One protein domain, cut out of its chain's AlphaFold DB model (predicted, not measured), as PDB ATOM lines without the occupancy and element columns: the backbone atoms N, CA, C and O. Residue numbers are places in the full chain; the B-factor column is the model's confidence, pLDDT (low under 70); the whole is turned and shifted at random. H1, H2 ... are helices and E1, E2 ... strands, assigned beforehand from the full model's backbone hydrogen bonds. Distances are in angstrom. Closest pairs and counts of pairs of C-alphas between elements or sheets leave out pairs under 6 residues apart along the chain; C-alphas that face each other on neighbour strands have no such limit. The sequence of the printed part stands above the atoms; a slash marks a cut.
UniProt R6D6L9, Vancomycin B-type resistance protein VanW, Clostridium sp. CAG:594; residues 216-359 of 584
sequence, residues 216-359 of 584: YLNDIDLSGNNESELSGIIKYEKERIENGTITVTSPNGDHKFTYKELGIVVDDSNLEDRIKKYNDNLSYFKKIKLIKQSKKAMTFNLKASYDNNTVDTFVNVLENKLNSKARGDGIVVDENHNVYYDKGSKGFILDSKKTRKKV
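What this domain is: This is residues 216 to 359 of the 584 residues of the protein "Vancomycin B-type resistance protein VanW" of Clostridium sp. CAG:594 (UniProt R6D6L9). The model is a long, slender chain of small parts strung out along one axis, with H1, H2 and H3 toward one end and the hairpin of E6 and E7 at the tip of an arm at the other. Between these ends lie the hairpin of E1 and E2, the small sheet of E3 and E5, and the helices H4 and H5, which pack on each other at a steep angle; residues 323 to 329 lead out to the far hairpin and residues 343 to 346 lead back from it. The printed part has 144 residues, with five named helices and eight named strands in the order H1 E1 E2 E3 H2 H3 E4 E5 H4 E6 E7 E8 H5. There are three antiparallel sheets of two strands each, E1 - E2, E3 - E5 and E6 - E7, and the class is mixed, helices and strands. The whole is extended, with a radius of gyration of the C-alphas of 23.5 A and spans of 76 by 35 by 28 A.

Where its parts are: After residues 216 to 226, which hold no named element, H1 takes residues 227 to 242 and is 22.6 A long, beginning at C-alpha 227 at (-32.073, 25.562, 18.480). E1, residues 245 to 249, runs 12.8 A, and E2 follows at residues 255 to 258. E3 is residues 265 to 267. H2, residues 271 to 280, is 14.3 A long, and H3, residues 284 to 293, is 14.6 A long, with C-alpha 284 at (-11.618, 27.323, 21.787). E4, residues 298 to 300, runs on into E5, residues 303 to 305, across a break of 2 residues, at 18 degrees. H4, residues 310 to 322, is 17.9 A long. E6 is residues 330 to 333, E7 residues 339 to 342 and E8 residues 347 to 350. H5, residues 352 to 359, ends at C-alpha 359 at (-38.155, 54.651, 32.217).

How they stand to each other: H1 and H2 only just touch, with 3 pairs of C-alphas within 8 A, made by residues 230 to 234 of H1 alone. Their closest C-alphas, those of Ser 231 and Glu 272, are 7.0 A apart, and they run opposite ways at a steep tilt of 40 degrees. The closest C-alphas of H1 and E3 are those of Lys 238 and Val 266, at 6.1 A. E1 and E2 form an antiparallel hairpin, with N 246 and O 257 within hydrogen-bond range at 2.8 A. E3 and E5 are antiparallel neighbours at 126 degrees, with N 267 and O 303 within hydrogen-bond range at 2.8 A. H3 touches no helix. E4 pairs with no named strand; its closest C-alpha to H2 is that of Phe 300, 7.4 A from that of Ile 275. H4 touches H5, opposite ways at a steep tilt of 63 degrees, and their closest C-alphas, those of Val 315 and Ser 352, are 6.3 A apart. E8 also pairs with no named strand; the closest C-alphas of H4 and E8 are those of Glu 319 and Leu 350, at 5.9 A. E6 and E7 form a second antiparallel hairpin, with N 332 and O 340 within hydrogen-bond range at 2.9 A. Every O i to N i+4 pair is within hydrogen-bond range in H1, H2, H3, H4 and H5.

The domain as a whole: The outline is a rod, and the two C-alphas farthest apart, those of Tyr 284 and His 337, are 79.3 A from each other. The printed part has no cut. The links from E2 to E3 and from H4 to E6 are short, the other links between named elements are tight, and no link is long. The mean pLDDT of the printed part is 90.3, and no printed residue is under 70.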
ATOM      1  N   TYR A 216     -27.219  33.428  29.245       94.38
ATOM      2  CA  TYR A 216     -28.549  33.629  29.823       94.38
ATOM      3  C   TYR A 216     -29.429  34.502  28.926       94.38
ATOM      4  O   TYR A 216     -28.919  35.422  28.278       94.38
ATOM      5  N   LEU A 217     -30.738  34.256  28.952       92.19
ATOM      6  CA  LEU A 217     -31.778  35.187  28.515       92.19
ATOM      7  C   LEU A 217     -32.423  35.779  29.768       92.19
ATOM      8  O   LEU A 217     -33.096  35.054  30.493       92.19
ATOM      9  N   ASN A 218     -32.191  37.060  30.055       88.12
ATOM     10  CA  ASN A 218     -32.489  37.670  31.351       88.12
ATOM     11  C   ASN A 218     -31.890  36.832  32.510       88.12
ATOM     12  O   ASN A 218     -30.668  36.808  32.713       88.12
ATOM     13  N   ASP A 219     -32.745  36.101  33.229       87.56
ATOM     14  CA  ASP A 219     -32.382  35.197  34.327       87.56
ATOM     15  C   ASP A 219     -32.524  33.705  33.975       87.56
ATOM     16  O   ASP A 219     -32.175  32.848  34.786       87.56
ATOM     17  N   ILE A 220     -32.976  33.377  32.762       91.56
ATOM     18  CA  ILE A 220     -33.112  32.000  32.277       91.56
ATOM     19  C   ILE A 220     -31.761  31.507  31.764       91.56
ATOM     20  O   ILE A 220     -31.155  32.118  30.881       91.56
ATOM     21  N   ASP A 221     -31.291  30.391  32.317       93.94
ATOM     22  CA  ASP A 221     -30.074  29.724  31.867       93.94
ATOM     23  C   ASP A 221     -30.316  29.011  30.532       93.94
ATOM     24  O   ASP A 221     -31.160  28.120  30.440       93.94
ATOM     25  N   LEU A 222     -29.571  29.397  29.495       95.44
ATOM     26  CA  LEU A 222     -29.681  28.794  28.168       95.44
ATOM     27  C   LEU A 222     -28.731  27.604  27.981       95.44
ATOM     28  O   LEU A 222     -28.760  26.970  26.929       95.44
ATOM     29  N   SER A 223     -27.896  27.283  28.970       93.81
ATOM     30  CA  SER A 223     -26.878  26.233  28.887       93.81
ATOM     31  C   SER A 223     -27.452  24.879  28.453       93.81
ATOM     32  O   SER A 223     -28.336  24.333  29.103       93.81
ATOM     33  N   GLY A 224     -26.885  24.290  27.400       92.62
ATOM     34  CA  GLY A 224     -27.240  22.954  26.924       92.62
ATOM     35  C   GLY A 224     -28.487  22.883  26.046       92.62
ATOM     36  O   GLY A 224     -28.768  21.800  25.547       92.62
ATOM     37  N   ASN A 225     -29.187  23.998  25.815       95.88
ATOM     38  CA  ASN A 225     -30.340  24.014  24.917       95.88
ATOM     39  C   ASN A 225     -29.901  23.942  23.449       95.88
ATOM     40  O   ASN A 225     -28.884  24.532  23.066       95.88
ATOM     41  N   ASN A 226     -30.685  23.238  22.637       93.75
ATOM     42  CA  ASN A 226     -30.584  23.242  21.180       93.75
ATOM     43  C   ASN A 226     -31.400  24.395  20.557       93.75
ATOM     44  O   ASN A 226     -32.027  25.188  21.255       93.75
ATOM     45  N   GLU A 227     -31.387  24.499  19.228       89.25
ATOM     46  CA  GLU A 227     -32.073  25.562  18.480       89.25
ATOM     47  C   GLU A 227     -33.590  25.617  18.729       89.25
ATOM     48  O   GLU A 227     -34.116  26.682  19.033       89.25
ATOM     49  N   SER A 228     -34.282  24.475  18.680       89.50
ATOM     50  CA  SER A 228     -35.735  24.413  18.906       89.50
ATOM     51  C   SER A 228     -36.103  24.802  20.343       89.50
ATOM     52  O   SER A 228     -37.044  25.563  20.581       89.50
ATOM     53  N   GLU A 229     -35.318  24.326  21.313       93.81
ATOM     54  CA  GLU A 229     -35.478  24.676  22.729       93.81
ATOM     55  C   GLU A 229     -35.234  26.169  22.969       93.81
ATOM     56  O   GLU A 229     -35.996  26.806  23.697       93.81
ATOM     57  N   LEU A 230     -34.226  26.756  22.313       94.12
ATOM     58  CA  LEU A 230     -33.946  28.188  22.381       94.12
ATOM     59  C   LEU A 230     -35.137  29.021  21.888       94.12
ATOM     60  O   LEU A 230     -35.557  29.935  22.598       94.12
ATOM     61  N   SER A 231     -35.699  28.708  20.715       92.31
ATOM     62  CA  SER A 231     -36.870  29.425  20.189       92.31
ATOM     63  C   SER A 231     -38.075  29.303  21.130       92.31
ATOM     64  O   SER A 231     -38.780  30.283  21.372       92.31
ATOM     65  N   GLY A 232     -38.286  28.117  21.717       93.56
ATOM     66  CA  GLY A 232     -39.329  27.886  22.719       93.56
ATOM     67  C   GLY A 232     -39.146  28.732  23.983       93.56
ATOM     68  O   GLY A 232     -40.104  29.347  24.452       93.56
ATOM     69  N   ILE A 233     -37.915  28.820  24.502       94.56
ATOM     70  CA  ILE A 233     -37.574  29.645  25.672       94.56
ATOM     71  C   ILE A 233     -37.780  31.133  25.378       94.56
ATOM     72  O   ILE A 233     -38.364  31.836  26.203       94.56
ATOM     73  N   ILE A 234     -37.336  31.617  24.212       93.56
ATOM     74  CA  ILE A 234     -37.525  33.016  23.801       93.56
ATOM     75  C   ILE A 234     -39.015  33.348  23.731       93.56
ATOM     76  O   ILE A 234     -39.438  34.351  24.304       93.56
ATOM     77  N   LYS A 235     -39.819  32.491  23.088       92.69
ATOM     78  CA  LYS A 235     -41.270  32.675  22.986       92.69
ATOM     79  C   LYS A 235     -41.943  32.691  24.361       92.69
ATOM     80  O   LYS A 235     -42.738  33.585  24.635       92.69
ATOM     81  N   TYR A 236     -41.607  31.737  25.229       92.19
ATOM     82  CA  TYR A 236     -42.151  31.673  26.585       92.19
ATOM     83  C   TYR A 236     -41.810  32.926  27.399       92.19
ATOM     84  O   TYR A 236     -42.687  33.526  28.016       92.19
ATOM     85  N   GLU A 237     -40.542  33.347  27.393       91.50
ATOM     86  CA  GLU A 237     -40.111  34.518  28.159       91.50
ATOM     87  C   GLU A 237     -40.702  35.812  27.591       91.50
ATOM     88  O   GLU A 237     -41.075  36.700  28.355       91.50
ATOM     89  N   LYS A 238     -40.872  35.902  26.267       91.19
ATOM     90  CA  LYS A 238     -41.604  36.991  25.613       91.19
ATOM     91  C   LYS A 238     -43.038  37.088  26.128       91.19
ATOM     92  O   LYS A 238     -43.406  38.124  26.671       91.19
ATOM     93  N   GLU A 239     -43.817  36.010  26.025       90.31
ATOM     94  CA  GLU A 239     -45.212  35.971  26.493       90.31
ATOM     95  C   GLU A 239     -45.311  36.261  28.000       90.31
ATOM     96  O   GLU A 239     -46.225  36.949  28.464       90.31
ATOM     97  N   ARG A 240     -44.343  35.779  28.787       91.50
ATOM     98  CA  ARG A 240     -44.258  36.068  30.220       91.50
ATOM     99  C   ARG A 240     -44.033  37.557  30.479       91.50
ATOM    100  O   ARG A 240     -44.746  38.131  31.301       91.50
ATOM    101  N   ILE A 241     -43.070  38.184  29.804       90.19
ATOM    102  CA  ILE A 241     -42.755  39.609  29.977       90.19
ATOM    103  C   ILE A 241     -43.865  40.501  29.435       90.19
ATOM    104  O   ILE A 241     -44.142  41.512  30.058       90.19
ATOM    105  N   GLU A 242     -44.552  40.145  28.350       89.69
ATOM    106  CA  GLU A 242     -45.704  40.917  27.853       89.69
ATOM    107  C   GLU A 242     -46.824  41.039  28.906       89.69
ATOM    108  O   GLU A 242     -47.519  42.055  28.970       89.69
ATOM    109  N   ASN A 243     -46.946  40.040  29.787       91.00
ATOM    110  CA  ASN A 243     -47.847  40.042  30.945       91.00
ATOM    111  C   ASN A 243     -47.201  40.590  32.234       91.00
ATOM    112  O   ASN A 243     -47.783  40.502  33.318       91.00
ATOM    113  N   GLY A 244     -45.986  41.122  32.129       93.06
ATOM    114  CA  GLY A 244     -45.234  41.722  33.218       93.06
ATOM    115  C   GLY A 244     -45.677  43.144  33.550       93.06
ATOM    116  O   GLY A 244     -46.622  43.706  32.982       93.06
ATOM    117  N   THR A 245     -44.971  43.744  34.505       94.56
ATOM    118  CA  THR A 245     -45.326  45.049  35.063       94.56
ATOM    119  C   THR A 245     -44.127  45.950  35.300       94.56
ATOM    120  O   THR A 245     -43.022  45.496  35.593       94.56
ATOM    121  N   ILE A 246     -44.387  47.253  35.255       94.06
ATOM    122  CA  ILE A 246     -43.490  48.297  35.728       94.06
ATOM    123  C   ILE A 246     -44.101  48.986  36.952       94.06
ATOM    124  O   ILE A 246     -45.235  49.463  36.923       94.06
ATOM    125  N   THR A 247     -43.346  49.021  38.046       95.62
ATOM    126  CA  THR A 247     -43.707  49.714  39.285       95.62
ATOM    127  C   THR A 247     -42.862  50.968  39.421       95.62
ATOM    128  O   THR A 247     -41.633  50.902  39.387       95.62
ATOM    129  N   VAL A 248     -43.519  52.112  39.577       95.50
ATOM    130  CA  VAL A 248     -42.872  53.403  39.809       95.50
ATOM    131  C   VAL A 248     -43.016  53.768  41.276       95.50
ATOM    132  O   VAL A 248     -44.134  53.995  41.741       95.50
ATOM    133  N   THR A 249     -41.898  53.818  41.995       94.62
ATOM    134  CA  THR A 249     -41.865  54.155  43.420       94.62
ATOM    135  C   THR A 249     -41.670  55.653  43.626       94.62
ATOM    136  O   THR A 249     -40.966  56.322  42.858       94.62
ATOM    137  N   SER A 250     -42.319  56.205  44.653       89.75
ATOM    138  CA  SER A 250     -42.220  57.622  45.015       89.75
ATOM    139  C   SER A 250     -42.451  57.844  46.518       89.75
ATOM    140  O   SER A 250     -43.036  56.986  47.180       89.75
ATOM    141  N   PRO A 251     -42.091  59.020  47.072       82.44
ATOM    142  CA  PRO A 251     -42.411  59.361  48.461       82.44
ATOM    143  C   PRO A 251     -43.911  59.355  48.798       82.44
ATOM    144  O   PRO A 251     -44.263  59.241  49.968       82.44
ATOM    145  N   ASN A 252     -44.784  59.485  47.793       76.38
ATOM    146  CA  ASN A 252     -46.238  59.514  47.967       76.38
ATOM    147  C   ASN A 252     -46.903  58.151  47.726       76.38
ATOM    148  O   ASN A 252     -48.128  58.061  47.761       76.38
ATOM    149  N   GLY A 253     -46.109  57.104  47.484       83.88
ATOM    150  CA  GLY A 253     -46.581  55.749  47.227       83.88
ATOM    151  C   GLY A 253     -46.117  55.188  45.886       83.88
ATOM    152  O   GLY A 253     -45.529  55.888  45.052       83.88
ATOM    153  N   ASP A 254     -46.403  53.902  45.708       93.38
ATOM    154  CA  ASP A 254     -46.001  53.114  44.549       93.38
ATOM    155  C   ASP A 254     -47.166  52.953  43.568       93.38
ATOM    156  O   ASP A 254     -48.312  52.722  43.962       93.38
ATOM    157  N   HIS A 255     -46.869  53.026  42.271       93.38
ATOM    158  CA  HIS A 255     -47.851  52.805  41.211       93.38
ATOM    159  C   HIS A 255     -47.385  51.712  40.253       93.38
ATOM    160  O   HIS A 255     -46.326  51.829  39.637       93.38
ATOM    161  N   LYS A 256     -48.197  50.662  40.116       94.88
ATOM    162  CA  LYS A 256     -47.939  49.498  39.263       94.88
ATOM    163  C   LYS A 256     -48.769  49.589  37.982       94.88
ATOM    164  O   LYS A 256     -49.959  49.890  38.049       94.88
ATOM    165  N   PHE A 257     -48.135  49.321  36.846       93.19
ATOM    166  CA  PHE A 257     -48.741  49.321  35.513       93.19
ATOM    167  C   PHE A 257     -48.321  48.059  34.769       93.19
ATOM    168  O   PHE A 257     -47.176  47.621  34.899       93.19
ATOM    169  N   THR A 258     -49.213  47.481  33.977       93.00
ATOM    170  CA  THR A 258     -48.848  46.383  33.071       93.00
ATOM    171  C   THR A 258     -48.205  46.934  31.801       93.00
ATOM    172  O   THR A 258     -48.561  48.019  31.338       93.00
ATOM    173  N   TYR A 259     -47.272  46.198  31.190       90.69
ATOM    174  CA  TYR A 259     -46.681  46.634  29.916       90.69
ATOM    175  C   TYR A 259     -47.729  46.770  28.806       90.69
ATOM    176  O   TYR A 259     -47.665  47.700  28.001       90.69
ATOM    177  N   LYS A 260     -48.749  45.907  28.831       87.88
ATOM    178  CA  LYS A 260     -49.884  45.941  27.907       87.88
ATOM    179  C   LYS A 260     -50.707  47.228  28.008       87.88
ATOM    180  O   LYS A 260     -51.048  47.799  26.978       87.88
ATOM    181  N   GLU A 261     -51.003  47.708  29.218       87.12
ATOM    182  CA  GLU A 261     -51.697  48.996  29.427       87.12
ATOM    183  C   GLU A 261     -50.889  50.185  28.899       87.12
ATOM    184  O   GLU A 261     -51.464  51.203  28.520       87.12
ATOM    185  N   LEU A 262     -49.562  50.052  28.866       85.06
ATOM    186  CA  LEU A 262     -48.651  51.066  28.347       85.06
ATOM    187  C   LEU A 262     -48.407  50.941  26.839       85.06
ATOM    188  O   LEU A 262     -47.657  51.741  26.301       85.06
ATOM    189  N   GLY A 263     -48.993  49.957  26.148       84.81
ATOM    190  CA  GLY A 263     -48.744  49.735  24.718       84.81
ATOM    191  C   GLY A 263     -47.324  49.250  24.401       84.81
ATOM    192  O   GLY A 263     -46.873  49.365  23.263       84.81
ATOM    193  N   ILE A 264     -46.609  48.714  25.394       87.31
ATOM    194  CA  ILE A 264     -45.270  48.153  25.219       87.31
ATOM    195  C   ILE A 264     -45.396  46.718  24.709       87.31
ATOM    196  O   ILE A 264     -46.038  45.876  25.336       87.31
ATOM    197  N   VAL A 265     -44.734  46.445  23.590       87.75
ATOM    198  CA  VAL A 265     -44.589  45.110  23.007       87.75
ATOM    199  C   VAL A 265     -43.165  44.628  23.242       87.75
ATOM    200  O   VAL A 265     -42.226  45.423  23.274       87.75
ATOM    201  N   VAL A 266     -42.971  43.327  23.416       88.06
ATOM    202  CA  VAL A 266     -41.633  42.764  23.583       88.06
ATOM    203  C   VAL A 266     -41.018  42.480  22.211       88.06
ATOM    204  O   VAL A 266     -41.575  41.732  21.409       88.06
ATOM    205  N   ASP A 267     -39.858  43.077  21.949       87.00
ATOM    206  CA  ASP A 267     -39.072  42.869  20.736       87.00
ATOM    207  C   ASP A 267     -38.034  41.760  20.927       87.00
ATOM    208  O   ASP A 267     -37.063  41.887  21.685       87.00
ATOM    209  N   ASP A 268     -38.247  40.674  20.193       85.44
ATOM    210  CA  ASP A 268     -37.368  39.521  20.056       85.44
ATOM    211  C   ASP A 268     -36.674  39.463  18.682       85.44
ATOM    212  O   ASP A 268     -35.950  38.505  18.389       85.44
ATOM    213  N   SER A 269     -36.821  40.498  17.846       85.88
ATOM    214  CA  SER A 269     -36.257  40.536  16.495       85.88
ATOM    215  C   SER A 269     -34.741  40.315  16.509       85.88
ATOM    216  O   SER A 269     -33.976  41.047  17.147       85.88
ATOM    217  N   ASN A 270     -34.282  39.314  15.753       86.94
ATOM    218  CA  ASN A 270     -32.875  38.905  15.649       86.94
ATOM    219  C   ASN A 270     -32.231  38.470  16.984       86.94
ATOM    220  O   ASN A 270     -31.002  38.387  17.076       86.94
ATOM    221  N   LEU A 271     -33.005  38.239  18.051       91.25
ATOM    222  CA  LEU A 271     -32.462  37.819  19.345       91.25
ATOM    223  C   LEU A 271     -31.828  36.432  19.245       91.25
ATOM    224  O   LEU A 271     -30.695  36.238  19.690       91.25
ATOM    225  N   GLU A 272     -32.540  35.504  18.616       92.88
ATOM    226  CA  GLU A 272     -32.080  34.137  18.402       92.88
ATOM    227  C   GLU A 272     -30.764  34.114  17.608       92.88
ATOM    228  O   GLU A 272     -29.771  33.537  18.059       92.88
ATOM    229  N   ASP A 273     -30.701  34.855  16.499       92.56
ATOM    230  CA  ASP A 273     -29.497  34.982  15.670       92.56
ATOM    231  C   ASP A 273     -28.317  35.578  16.438       92.56
ATOM    232  O   ASP A 273     -27.173  35.150  16.279       92.56
ATOM    233  N   ARG A 274     -28.566  36.567  17.302       93.75
ATOM    234  CA  ARG A 274     -27.522  37.171  18.142       93.75
ATOM    235  C   ARG A 274     -26.974  36.180  19.165       93.75
ATOM    236  O   ARG A 274     -25.761  36.173  19.390       93.75
ATOM    237  N   ILE A 275     -27.841  35.368  19.772       94.94
ATOM    238  CA  ILE A 275     -27.448  34.322  20.724       94.94
ATOM    239  C   ILE A 275     -26.608  33.265  20.004       94.94
ATOM    240  O   ILE A 275     -25.486  32.994  20.438       94.94
ATOM    241  N   LYS A 276     -27.087  32.750  18.864       93.31
ATOM    242  CA  LYS A 276     -26.363  31.778  18.026       93.31
ATOM    243  C   LYS A 276     -25.009  32.316  17.582       93.31
ATOM    244  O   LYS A 276     -23.973  31.735  17.885       93.31
ATOM    245  N   LYS A 277     -24.984  33.514  16.991       94.19
ATOM    246  CA  LYS A 277     -23.747  34.161  16.541       94.19
ATOM    247  C   LYS A 277     -22.740  34.337  17.675       94.19
ATOM    248  O   LYS A 277     -21.541  34.187  17.447       94.19
ATOM    249  N   TYR A 278     -23.183  34.676  18.884       94.06
ATOM    250  CA  TYR A 278     -22.285  34.743  20.036       94.06
ATOM    251  C   TYR A 278     -21.763  33.357  20.433       94.06
ATOM    252  O   TYR A 278     -20.562  33.219  20.662       94.06
ATOM    253  N   ASN A 279     -22.647  32.358  20.496       93.62
ATOM    254  CA  ASN A 279     -22.335  30.977  20.859       93.62
ATOM    255  C   ASN A 279     -21.304  30.347  19.907       93.62
ATOM    256  O   ASN A 279     -20.296  29.785  20.347       93.62
ATOM    257  N   ASP A 280     -21.508  30.521  18.605       90.81
ATOM    258  CA  ASP A 280     -20.702  29.887  17.562       90.81
ATOM    259  C   ASP A 280     -19.310  30.517  17.460       90.81
ATOM    260  O   ASP A 280     -18.306  29.812  17.314       90.81
ATOM    261  N   ASN A 281     -19.225  31.839  17.651       92.19
ATOM    262  CA  ASN A 281     -17.973  32.600  17.598       92.19
ATOM    263  C   ASN A 281     -17.133  32.524  18.889       92.19
ATOM    264  O   ASN A 281     -16.122  33.222  19.019       92.19
ATOM    265  N   LEU A 282     -17.507  31.690  19.868       91.31
ATOM    266  CA  LEU A 282     -16.683  31.475  21.056       91.31
ATOM    267  C   LEU A 282     -15.340  30.828  20.681       91.31
ATOM    268  O   LEU A 282     -15.280  29.759  20.072       91.31
ATOM    269  N   SER A 283     -14.239  31.437  21.124       91.75
ATOM    270  CA  SER A 283     -12.906  30.858  20.934       91.75
ATOM    271  C   SER A 283     -12.747  29.538  21.698       91.75
ATOM    272  O   SER A 283     -13.364  29.328  22.746       91.75
ATOM    273  N   TYR A 284     -11.870  28.654  21.210       88.00
ATOM    274  CA  TYR A 284     -11.618  27.323  21.787       88.00
ATOM    275  C   TYR A 284     -11.365  27.359  23.306       88.00
ATOM    276  O   TYR A 284     -12.000  26.640  24.078       88.00
ATOM    277  N   PHE A 285     -10.496  28.264  23.767       87.00
ATOM    278  CA  PHE A 285     -10.210  28.426  25.196       87.00
ATOM    279  C   PHE A 285     -11.400  28.979  25.989       87.00
ATOM    280  O   PHE A 285     -11.587  28.602  27.148       87.00
ATOM    281  N   LYS A 286     -12.222  29.847  25.384       89.12
ATOM    282  CA  LYS A 286     -13.417  30.396  26.033       89.12
ATOM    283  C   LYS A 286     -14.482  29.312  26.214       89.12
ATOM    284  O   LYS A 286     -15.006  29.201  27.317       89.12
ATOM    285  N   LYS A 287     -14.694  28.446  25.214       91.44
ATOM    286  CA  LYS A 287     -15.563  27.255  25.312       91.44
ATOM    287  C   LYS A 287     -15.174  26.374  26.506       91.44
ATOM    288  O   LYS A 287     -16.002  26.094  27.366       91.44
ATOM    289  N   ILE A 288     -13.888  26.029  26.635       88.31
ATOM    290  CA  ILE A 288     -13.382  25.213  27.759       88.31
ATOM    291  C   ILE A 288     -13.594  25.908  29.106       88.31
ATOM    292  O   ILE A 288     -13.973  25.262  30.086       88.31
ATOM    293  N   LYS A 289     -13.330  27.218  29.175       90.62
ATOM    294  CA  LYS A 289     -13.497  27.997  30.405       90.62
ATOM    295  C   LYS A 289     -14.951  27.987  30.875       90.62
ATOM    296  O   LYS A 289     -15.187  27.760  32.059       90.62
ATOM    297  N   LEU A 290     -15.893  28.200  29.957       91.50
ATOM    298  CA  LEU A 290     -17.325  28.183  30.246       91.50
ATOM    299  C   LEU A 290     -17.781  26.814  30.757       91.50
ATOM    300  O   LEU A 290     -18.365  26.750  31.832       91.50
ATOM    301  N   ILE A 291     -17.399  25.726  30.075       90.88
ATOM    302  CA  ILE A 291     -17.745  24.348  30.474       90.88
ATOM    303  C   ILE A 291     -17.248  24.006  31.887       90.88
ATOM    304  O   ILE A 291     -17.917  23.294  32.626       90.88
ATOM    305  N   LYS A 292     -16.052  24.472  32.265       85.94
ATOM    306  CA  LYS A 292     -15.433  24.106  33.549       85.94
ATOM    307  C   LYS A 292     -15.861  24.972  34.727       85.94
ATOM    308  O   LYS A 292     -15.792  24.508  35.859       85.94
ATOM    309  N   GLN A 293     -16.159  26.245  34.483       85.25
ATOM    310  CA  GLN A 293     -16.393  27.219  35.552       85.25
ATOM    311  C   GLN A 293     -17.874  27.542  35.739       85.25
ATOM    312  O   GLN A 293     -18.222  28.029  36.810       85.25
ATOM    313  N   SER A 294     -18.705  27.329  34.710       73.25
ATOM    314  CA  SER A 294     -20.151  27.596  34.710       73.25
ATOM    315  C   SER A 294     -20.535  28.963  35.291       73.25
ATOM    316  O   SER A 294     -21.575  29.120  35.921       73.25
ATOM    317  N   LYS A 295     -19.674  29.975  35.116       82.19
ATOM    318  CA  LYS A 295     -19.946  31.344  35.566       82.19
ATOM    319  C   LYS A 295     -20.757  32.084  34.507       82.19
ATOM    320  O   LYS A 295     -20.461  31.953  33.319       82.19
ATOM    321  N   LYS A 296     -21.700  32.924  34.951       86.75
ATOM    322  CA  LYS A 296     -22.450  33.861  34.096       86.75
ATOM    323  C   LYS A 296     -21.466  34.696  33.272       86.75
ATOM    324  O   LYS A 296     -20.632  35.413  33.824       86.75
ATOM    325  N   ALA A 297     -21.522  34.529  31.957       89.19
ATOM    326  CA  ALA A 297     -20.554  35.075  31.013       89.19
ATOM    327  C   ALA A 297     -21.183  36.043  30.017       89.19
ATOM    328  O   ALA A 297     -20.511  36.978  29.585       89.19
ATOM    329  N   MET A 298     -22.441  35.813  29.642       93.06
ATOM    330  CA  MET A 298     -23.196  36.705  28.773       93.06
ATOM    331  C   MET A 298     -24.679  36.637  29.115       93.06
ATOM    332  O   MET A 298     -25.209  35.560  29.385       93.06
ATOM    333  N   THR A 299     -25.344  37.785  29.068       92.38
ATOM    334  CA  THR A 299     -26.793  37.879  29.218       92.38
ATOM    335  C   THR A 299     -27.356  38.659  28.052       92.38
ATOM    336  O   THR A 299     -26.885  39.751  27.733       92.38
ATOM    337  N   PHE A 300     -28.336  38.059  27.400       92.19
ATOM    338  CA  PHE A 300     -29.161  38.698  26.400       92.19
ATOM    339  C   PHE A 300     -30.453  39.124  27.073       92.19
ATOM    340  O   PHE A 300     -30.992  38.367  27.871       92.19
ATOM    341  N   ASN A 301     -30.934  40.320  26.758       89.06
ATOM    342  CA  ASN A 301     -32.174  40.835  27.318       89.06
ATOM    343  C   ASN A 301     -33.176  41.079  26.199       89.06
ATOM    344  O   ASN A 301     -32.793  41.508  25.100       89.06
ATOM    345  N   LEU A 302     -34.442  40.818  26.510       89.12
ATOM    346  CA  LEU A 302     -35.562  41.249  25.689       89.12
ATOM    347  C   LEU A 302     -35.742  42.759  25.843       89.12
ATOM    348  O   LEU A 302     -35.569  43.323  26.928       89.12
ATOM    349  N   LYS A 303     -36.039  43.416  24.725       87.56
ATOM    350  CA  LYS A 303     -36.194  44.867  24.662       87.56
ATOM    351  C   LYS A 303     -37.656  45.216  24.472       87.56
ATOM    352  O   LYS A 303     -38.418  44.431  23.920       87.56
ATOM    353  N   ALA A 304     -38.036  46.407  24.901       87.31
ATOM    354  CA  ALA A 304     -39.326  46.967  24.550       87.31
ATOM    355  C   ALA A 304     -39.309  47.508  23.108       87.31
ATOM    356  O   ALA A 304     -38.363  48.187  22.707       87.31
ATOM    357  N   SER A 305     -40.386  47.260  22.371       87.50
ATOM    358  CA  SER A 305     -40.809  48.007  21.190       87.50
ATOM    359  C   SER A 305     -42.079  48.775  21.543       87.50
ATOM    360  O   SER A 305     -42.998  48.240  22.163       87.50
ATOM    361  N   TYR A 306     -42.096  50.058  21.211       86.50
ATOM    362  CA  TYR A 306     -43.166  50.986  21.549       86.50
ATOM    363  C   TYR A 306     -43.138  52.166  20.575       86.50
ATOM    364  O   TYR A 306     -42.125  52.410  19.911       86.50
ATOM    365  N   ASP A 307     -44.248  52.893  20.466       86.19
ATOM    366  CA  ASP A 307     -44.302  54.085  19.620       86.19
ATOM    367  C   ASP A 307     -43.506  55.254  20.231       86.19
ATOM    368  O   ASP A 307     -43.216  55.287  21.428       86.19
ATOM    369  N   ASN A 308     -43.167  56.263  19.426       78.31
ATOM    370  CA  ASN A 308     -42.360  57.393  19.906       78.31
ATOM    371  C   ASN A 308     -43.002  58.173  21.074       78.31
ATOM    372  O   ASN A 308     -42.285  58.862  21.796       78.31
ATOM    373  N   ASN A 309     -44.320  58.056  21.280       86.62
ATOM    374  CA  ASN A 309     -45.087  58.847  22.243       86.62
ATOM    375  C   ASN A 309     -45.450  58.065  23.515       86.62
ATOM    376  O   ASN A 309     -45.959  58.650  24.472       86.62
ATOM    377  N   THR A 310     -45.201  56.757  23.551       89.38
ATOM    378  CA  THR A 310     -45.617  55.850  24.625       89.38
ATOM    379  C   THR A 310     -44.997  56.275  25.943       89.38
ATOM    380  O   THR A 310     -45.687  56.451  26.947       89.38
ATOM    381  N   VAL A 311     -43.686  56.519  25.929       90.44
ATOM    382  CA  VAL A 311     -42.949  56.954  27.118       90.44
ATOM    383  C   VAL A 311     -43.430  58.328  27.580       90.44
ATOM    384  O   VAL A 311     -43.590  58.538  28.778       90.44
ATOM    385  N   ASP A 312     -43.706  59.247  26.655       89.88
ATOM    386  CA  ASP A 312     -44.182  60.588  27.000       89.88
ATOM    387  C   ASP A 312     -45.593  60.534  27.607       89.88
ATOM    388  O   ASP A 312     -45.857  61.156  28.637       89.88
ATOM    389  N   THR A 313     -46.477  59.711  27.043       90.88
ATOM    390  CA  THR A 313     -47.820  59.450  27.581       90.88
ATOM    391  C   THR A 313     -47.737  58.834  28.973       90.88
ATOM    392  O   THR A 313     -48.421  59.285  29.892       90.88
ATOM    393  N   PHE A 314     -46.855  57.851  29.164       92.62
ATOM    394  CA  PHE A 314     -46.650  57.225  30.463       92.62
ATOM    395  C   PHE A 314     -46.127  58.224  31.500       92.62
ATOM    396  O   PHE A 314     -46.665  58.302  32.603       92.62
ATOM    397  N   VAL A 315     -45.137  59.049  31.146       93.69
ATOM    398  CA  VAL A 315     -44.608  60.090  32.039       93.69
ATOM    399  C   VAL A 315     -45.682  61.127  32.385       93.69
ATOM    400  O   VAL A 315     -45.762  61.521  33.544       93.69
ATOM    401  N   ASN A 316     -46.565  61.497  31.453       92.25
ATOM    402  CA  ASN A 316     -47.702  62.384  31.738       92.25
ATOM    403  C   ASN A 316     -48.715  61.748  32.706       92.25
ATOM    404  O   ASN A 316     -49.236  62.411  33.604       92.25
ATOM    405  N   VAL A 317     -48.993  60.446  32.561       92.06
ATOM    406  CA  VAL A 317     -49.833  59.698  33.513       92.06
ATOM    407  C   VAL A 317     -49.190  59.675  34.900       92.06
ATOM    408  O   VAL A 317     -49.881  59.892  35.899       92.06
ATOM    409  N   LEU A 318     -47.875  59.451  34.971       93.06
ATOM    410  CA  LEU A 318     -47.121  59.510  36.222       93.06
ATOM    411  C   LEU A 318     -47.158  60.910  36.829       93.06
ATOM    412  O   LEU A 318     -47.362  61.026  38.029       93.06
ATOM    413  N   GLU A 319     -47.019  61.964  36.029       92.75
ATOM    414  CA  GLU A 319     -47.079  63.344  36.505       92.75
ATOM    415  C   GLU A 319     -48.423  63.642  37.180       92.75
ATOM    416  O   GLU A 319     -48.447  64.149  38.298       92.75
ATOM    417  N   ASN A 320     -49.537  63.220  36.577       90.62
ATOM    418  CA  ASN A 320     -50.872  63.387  37.161       90.62
ATOM    419  C   ASN A 320     -51.098  62.568  38.441       90.62
ATOM    420  O   ASN A 320     -51.849  62.997  39.315       90.62
ATOM    421  N   LYS A 321     -50.493  61.379  38.549       90.50
ATOM    422  CA  LYS A 321     -50.644  60.504  39.724       90.50
ATOM    423  C   LYS A 321     -49.709  60.882  40.873       90.50
ATOM    424  O   LYS A 321     -50.093  60.751  42.029       90.50
ATOM    425  N   LEU A 322     -48.493  61.322  40.556       91.12
ATOM    426  CA  LEU A 322     -47.424  61.559  41.524       91.12
ATOM    427  C   LEU A 322     -47.366  63.008  42.000       91.12
ATOM    428  O   LEU A 322     -46.971  63.241  43.147       91.12
ATOM    429  N   ASN A 323     -47.741  63.975  41.154       91.44
ATOM    430  CA  ASN A 323     -47.732  65.372  41.561       91.44
ATOM    431  C   ASN A 323     -48.808  65.620  42.612       91.44
ATOM    432  O   ASN A 323     -50.001  65.428  42.379       91.44
ATOM    433  N   SER A 324     -48.386  66.119  43.764       89.31
ATOM    434  CA  SER A 324     -49.287  66.463  44.853       89.31
ATOM    435  C   SER A 324     -48.830  67.737  45.546       89.31
ATOM    436  O   SER A 324     -47.639  68.050  45.640       89.31
ATOM    437  N   LYS A 325     -49.806  68.497  46.042       86.81
ATOM    438  CA  LYS A 325     -49.533  69.649  46.899       86.81
ATOM    439  C   LYS A 325     -49.228  69.160  48.308       86.81
ATOM    440  O   LYS A 325     -49.832  68.200  48.780       86.81
ATOM    441  N   ALA A 326     -48.332  69.863  48.989       84.88
ATOM    442  CA  ALA A 326     -48.152  69.666  50.416       84.88
ATOM    443  C   ALA A 326     -49.434  70.062  51.163       84.88
ATOM    444  O   ALA A 326     -50.118  71.020  50.786       84.88
ATOM    445  N   ARG A 327     -49.753  69.324  52.223       83.00
ATOM    446  CA  ARG A 327     -50.921  69.552  53.073       83.00
ATOM    447  C   ARG A 327     -50.453  69.756  54.510       83.00
ATOM    448  O   ARG A 327     -49.640  68.980  55.009       83.00
ATOM    449  N   GLY A 328     -50.945  70.811  55.155       78.50
ATOM    450  CA  GLY A 328     -50.700  71.056  56.577       78.50
ATOM    451  C   GLY A 328     -51.403  70.029  57.463       78.50
ATOM    452  O   GLY A 328     -52.216  69.235  56.983       78.50
ATOM    453  N   ASP A 329     -51.085  70.061  58.751       84.38
ATOM    454  CA  ASP A 329     -51.778  69.239  59.736       84.38
ATOM    455  C   ASP A 329     -53.248  69.657  59.865       84.38
ATOM    456  O   ASP A 329     -53.626  70.800  59.580       84.38
ATOM    457  N   GLY A 330     -54.091  68.719  60.285       85.75
ATOM    458  CA  GLY A 330     -55.521  68.953  60.401       85.75
ATOM    459  C   GLY A 330     -56.208  68.059  61.418       85.75
ATOM    460  O   GLY A 330     -55.596  67.238  62.099       85.75
ATOM    461  N   ILE A 331     -57.520  68.246  61.505       89.94
ATOM    462  CA  ILE A 331     -58.413  67.427  62.313       89.94
ATOM    463  C   ILE A 331     -59.383  66.710  61.379       89.94
ATOM    464  O   ILE A 331     -59.987  67.331  60.505       89.94
ATOM    465  N   VAL A 332     -59.540  65.407  61.590       91.12
ATOM    466  CA  VAL A 332     -60.525  64.564  60.914       91.12
ATOM    467  C   VAL A 332     -61.567  64.126  61.932       91.12
ATOM    468  O   VAL A 332     -61.239  63.789  63.069       91.12
ATOM    469  N   VAL A 333     -62.830  64.139  61.516       92.88
ATOM    470  CA  VAL A 333     -63.956  63.646  62.308       92.88
ATOM    471  C   VAL A 333     -64.536  62.433  61.592       92.88
ATOM    472  O   VAL A 333     -64.912  62.553  60.426       92.88
ATOM    473  N   ASP A 334     -64.572  61.274  62.253       92.06
ATOM    474  CA  ASP A 334     -65.155  60.059  61.666       92.06
ATOM    475  C   ASP A 334     -66.696  60.086  61.671       92.06
ATOM    476  O   ASP A 334     -67.339  60.995  62.207       92.06
ATOM    477  N   GLU A 335     -67.312  59.065  61.077       90.19
ATOM    478  CA  GLU A 335     -68.773  58.910  61.016       90.19
ATOM    479  C   GLU A 335     -69.430  58.756  62.399       90.19
ATOM    480  O   GLU A 335     -70.617  59.039  62.560       90.19
ATOM    481  N   ASN A 336     -68.657  58.343  63.407       91.31
ATOM    482  CA  ASN A 336     -69.081  58.236  64.802       91.31
ATOM    483  C   ASN A 336     -68.815  59.525  65.598       91.31
ATOM    484  O   ASN A 336     -69.025  59.550  66.813       91.31
ATOM    485  N   HIS A 337     -68.386  60.594  64.923       91.50
ATOM    486  CA  HIS A 337     -68.048  61.892  65.499       91.50
ATOM    487  C   HIS A 337     -66.845  61.875  66.455       91.50
ATOM    488  O   HIS A 337     -66.706  62.766  67.299       91.50
ATOM    489  N   ASN A 338     -65.952  60.891  66.322       92.56
ATOM    490  CA  ASN A 338     -64.661  60.910  67.005       92.56
ATOM    491  C   ASN A 338     -63.679  61.809  66.260       92.56
ATOM    492  O   ASN A 338     -63.681  61.864  65.032       92.56
ATOM    493  N   VAL A 339     -62.832  62.494  67.022       93.88
ATOM    494  CA  VAL A 339     -61.881  63.486  66.520       93.88
ATOM    495  C   VAL A 339     -60.477  62.896  66.517       93.88
ATOM    496  O   VAL A 339     -60.010  62.410  67.547       93.88
ATOM    497  N   TYR A 340     -59.795  62.989  65.379       91.69
ATOM    498  CA  TYR A 340     -58.426  62.520  65.197       91.69
ATOM    499  C   TYR A 340     -57.553  63.620  64.617       91.69
ATOM    500  O   TYR A 340     -57.980  64.390  63.754       91.69
ATOM    501  N   TYR A 341     -56.304  63.651  65.064       90.50
ATOM    502  CA  TYR A 341     -55.275  64.442  64.421       90.50
ATOM    503  C   TYR A 341     -54.790  63.742  63.157       90.50
ATOM    504  O   TYR A 341     -54.349  62.593  63.197       90.50
ATOM    505  N   ASP A 342     -54.857  64.456  62.045       86.94
ATOM    506  CA  ASP A 342     -54.384  63.995  60.754       86.94
ATOM    507  C   ASP A 342     -53.120  64.767  60.391       86.94
ATOM    508  O   ASP A 342     -53.146  65.971  60.115       86.94
ATOM    509  N   LYS A 343     -51.995  64.053  60.447       84.00
ATOM    510  CA  LYS A 343     -50.682  64.619  60.173       84.00
ATOM    511  C   LYS A 343     -50.593  64.988  58.696       84.00
ATOM    512  O   LYS A 343     -50.882  64.181  57.813       84.00
ATOM    513  N   GLY A 344     -50.148  66.206  58.436       79.75
ATOM    514  CA  GLY A 344     -49.954  66.727  57.101       79.75
ATOM    515  C   GLY A 344     -49.007  65.856  56.279       79.75
ATOM    516  O   GLY A 344     -48.120  65.171  56.797       79.75
ATOM    517  N   SER A 345     -49.208  65.884  54.966       82.62
ATOM    518  CA  SER A 345     -48.418  65.126  54.001       82.62
ATOM    519  C   SER A 345     -47.512  66.060  53.211       82.62
ATOM    520  O   SER A 345     -47.904  67.172  52.839       82.62
ATOM    521  N   LYS A 346     -46.304  65.588  52.902       86.69
ATOM    522  CA  LYS A 346     -45.426  66.283  51.962       86.69
ATOM    523  C   LYS A 346     -46.046  66.264  50.563       86.69
ATOM    524  O   LYS A 346     -46.761  65.334  50.202       86.69
ATOM    525  N   GLY A 347     -45.781  67.310  49.794       88.56
ATOM    526  CA  GLY A 347     -46.063  67.339  48.366       88.56
ATOM    527  C   GLY A 347     -44.936  66.684  47.576       88.56
ATOM    528  O   GLY A 347     -43.827  66.487  48.082       88.56
ATOM    529  N   PHE A 348     -45.188  66.402  46.307       92.62
ATOM    530  CA  PHE A 348     -44.163  65.941  45.375       92.62
ATOM    531  C   PHE A 348     -44.391  66.577  44.010       92.62
ATOM    532  O   PHE A 348     -45.529  66.702  43.566       92.62
ATOM    533  N   ILE A 349     -43.309  66.988  43.355       94.19
ATOM    534  CA  ILE A 349     -43.310  67.389  41.949       94.19
ATOM    535  C   ILE A 349     -42.336  66.486  41.207       94.19
ATOM    536  O   ILE A 349     -41.138  66.472  41.508       94.19
ATOM    537  N   LEU A 350     -42.852  65.759  40.225       95.44
ATOM    538  CA  LEU A 350     -42.095  64.911  39.324       95.44
ATOM    539  C   LEU A 350     -41.133  65.749  38.467       95.44
ATOM    540  O   LEU A 350     -41.491  66.771  37.890       95.44
ATOM    541  N   ASP A 351     -39.894  65.286  38.340       96.12
ATOM    542  CA  ASP A 351     -38.970  65.700  37.288       96.12
ATOM    543  C   ASP A 351     -39.200  64.781  36.083       96.12
ATOM    544  O   ASP A 351     -38.602  63.701  35.970       96.12
ATOM    545  N   SER A 352     -40.108  65.197  35.197       94.38
ATOM    546  CA  SER A 352     -40.547  64.412  34.037       94.38
ATOM    547  C   SER A 352     -39.369  64.027  33.132       94.38
ATOM    548  O   SER A 352     -39.291  62.895  32.663       94.38
ATOM    549  N   LYS A 353     -38.360  64.901  32.970       94.75
ATOM    550  CA  LYS A 353     -37.178  64.627  32.130       94.75
ATOM    551  C   LYS A 353     -36.270  63.551  32.721       94.75
ATOM    552  O   LYS A 353     -35.804  62.675  31.990       94.75
ATOM    553  N   LYS A 354     -35.972  63.608  34.022       95.50
ATOM    554  CA  LYS A 354     -35.131  62.585  34.670       95.50
ATOM    555  C   LYS A 354     -35.859  61.256  34.802       95.50
ATOM    556  O   LYS A 354     -35.250  60.214  34.572       95.50
ATOM    557  N   THR A 355     -37.147  61.293  35.135       95.44
ATOM    558  CA  THR A 355     -37.971  60.085  35.232       95.44
ATOM    559  C   THR A 355     -38.091  59.402  33.875       95.44
ATOM    560  O   THR A 355     -37.853  58.202  33.797       95.44
ATOM    561  N   ARG A 356     -38.303  60.162  32.791       94.12
ATOM    562  CA  ARG A 356     -38.285  59.650  31.411       94.12
ATOM    563  C   ARG A 356     -37.024  58.844  31.102       94.12
ATOM    564  O   ARG A 356     -37.125  57.705  30.672       94.12
ATOM    565  N   LYS A 357     -35.838  59.383  31.405       94.12
ATOM    566  CA  LYS A 357     -34.567  58.668  31.177       94.12
ATOM    567  C   LYS A 357     -34.472  57.354  31.956       94.12
ATOM    568  O   LYS A 357     -33.906  56.388  31.453       94.12
ATOM    569  N   LYS A 358     -35.003  57.314  33.184       94.38
ATOM    570  CA  LYS A 358     -35.052  56.088  33.995       94.38
ATOM    571  C   LYS A 358     -36.019  55.060  33.403       94.38
ATOM    572  O   LYS A 358     -35.661  53.890  33.341       94.38
ATOM    573  N   VAL A 359     -37.194  55.499  32.941       92.69
ATOM    574  CA  VAL A 359     -38.155  54.651  32.217       92.69
ATOM    575  C   VAL A 359     -37.487  54.057  30.978       92.69
ATOM    576  O   VAL A 359     -37.438  52.843  30.846       92.69
TER     577      VAL A 359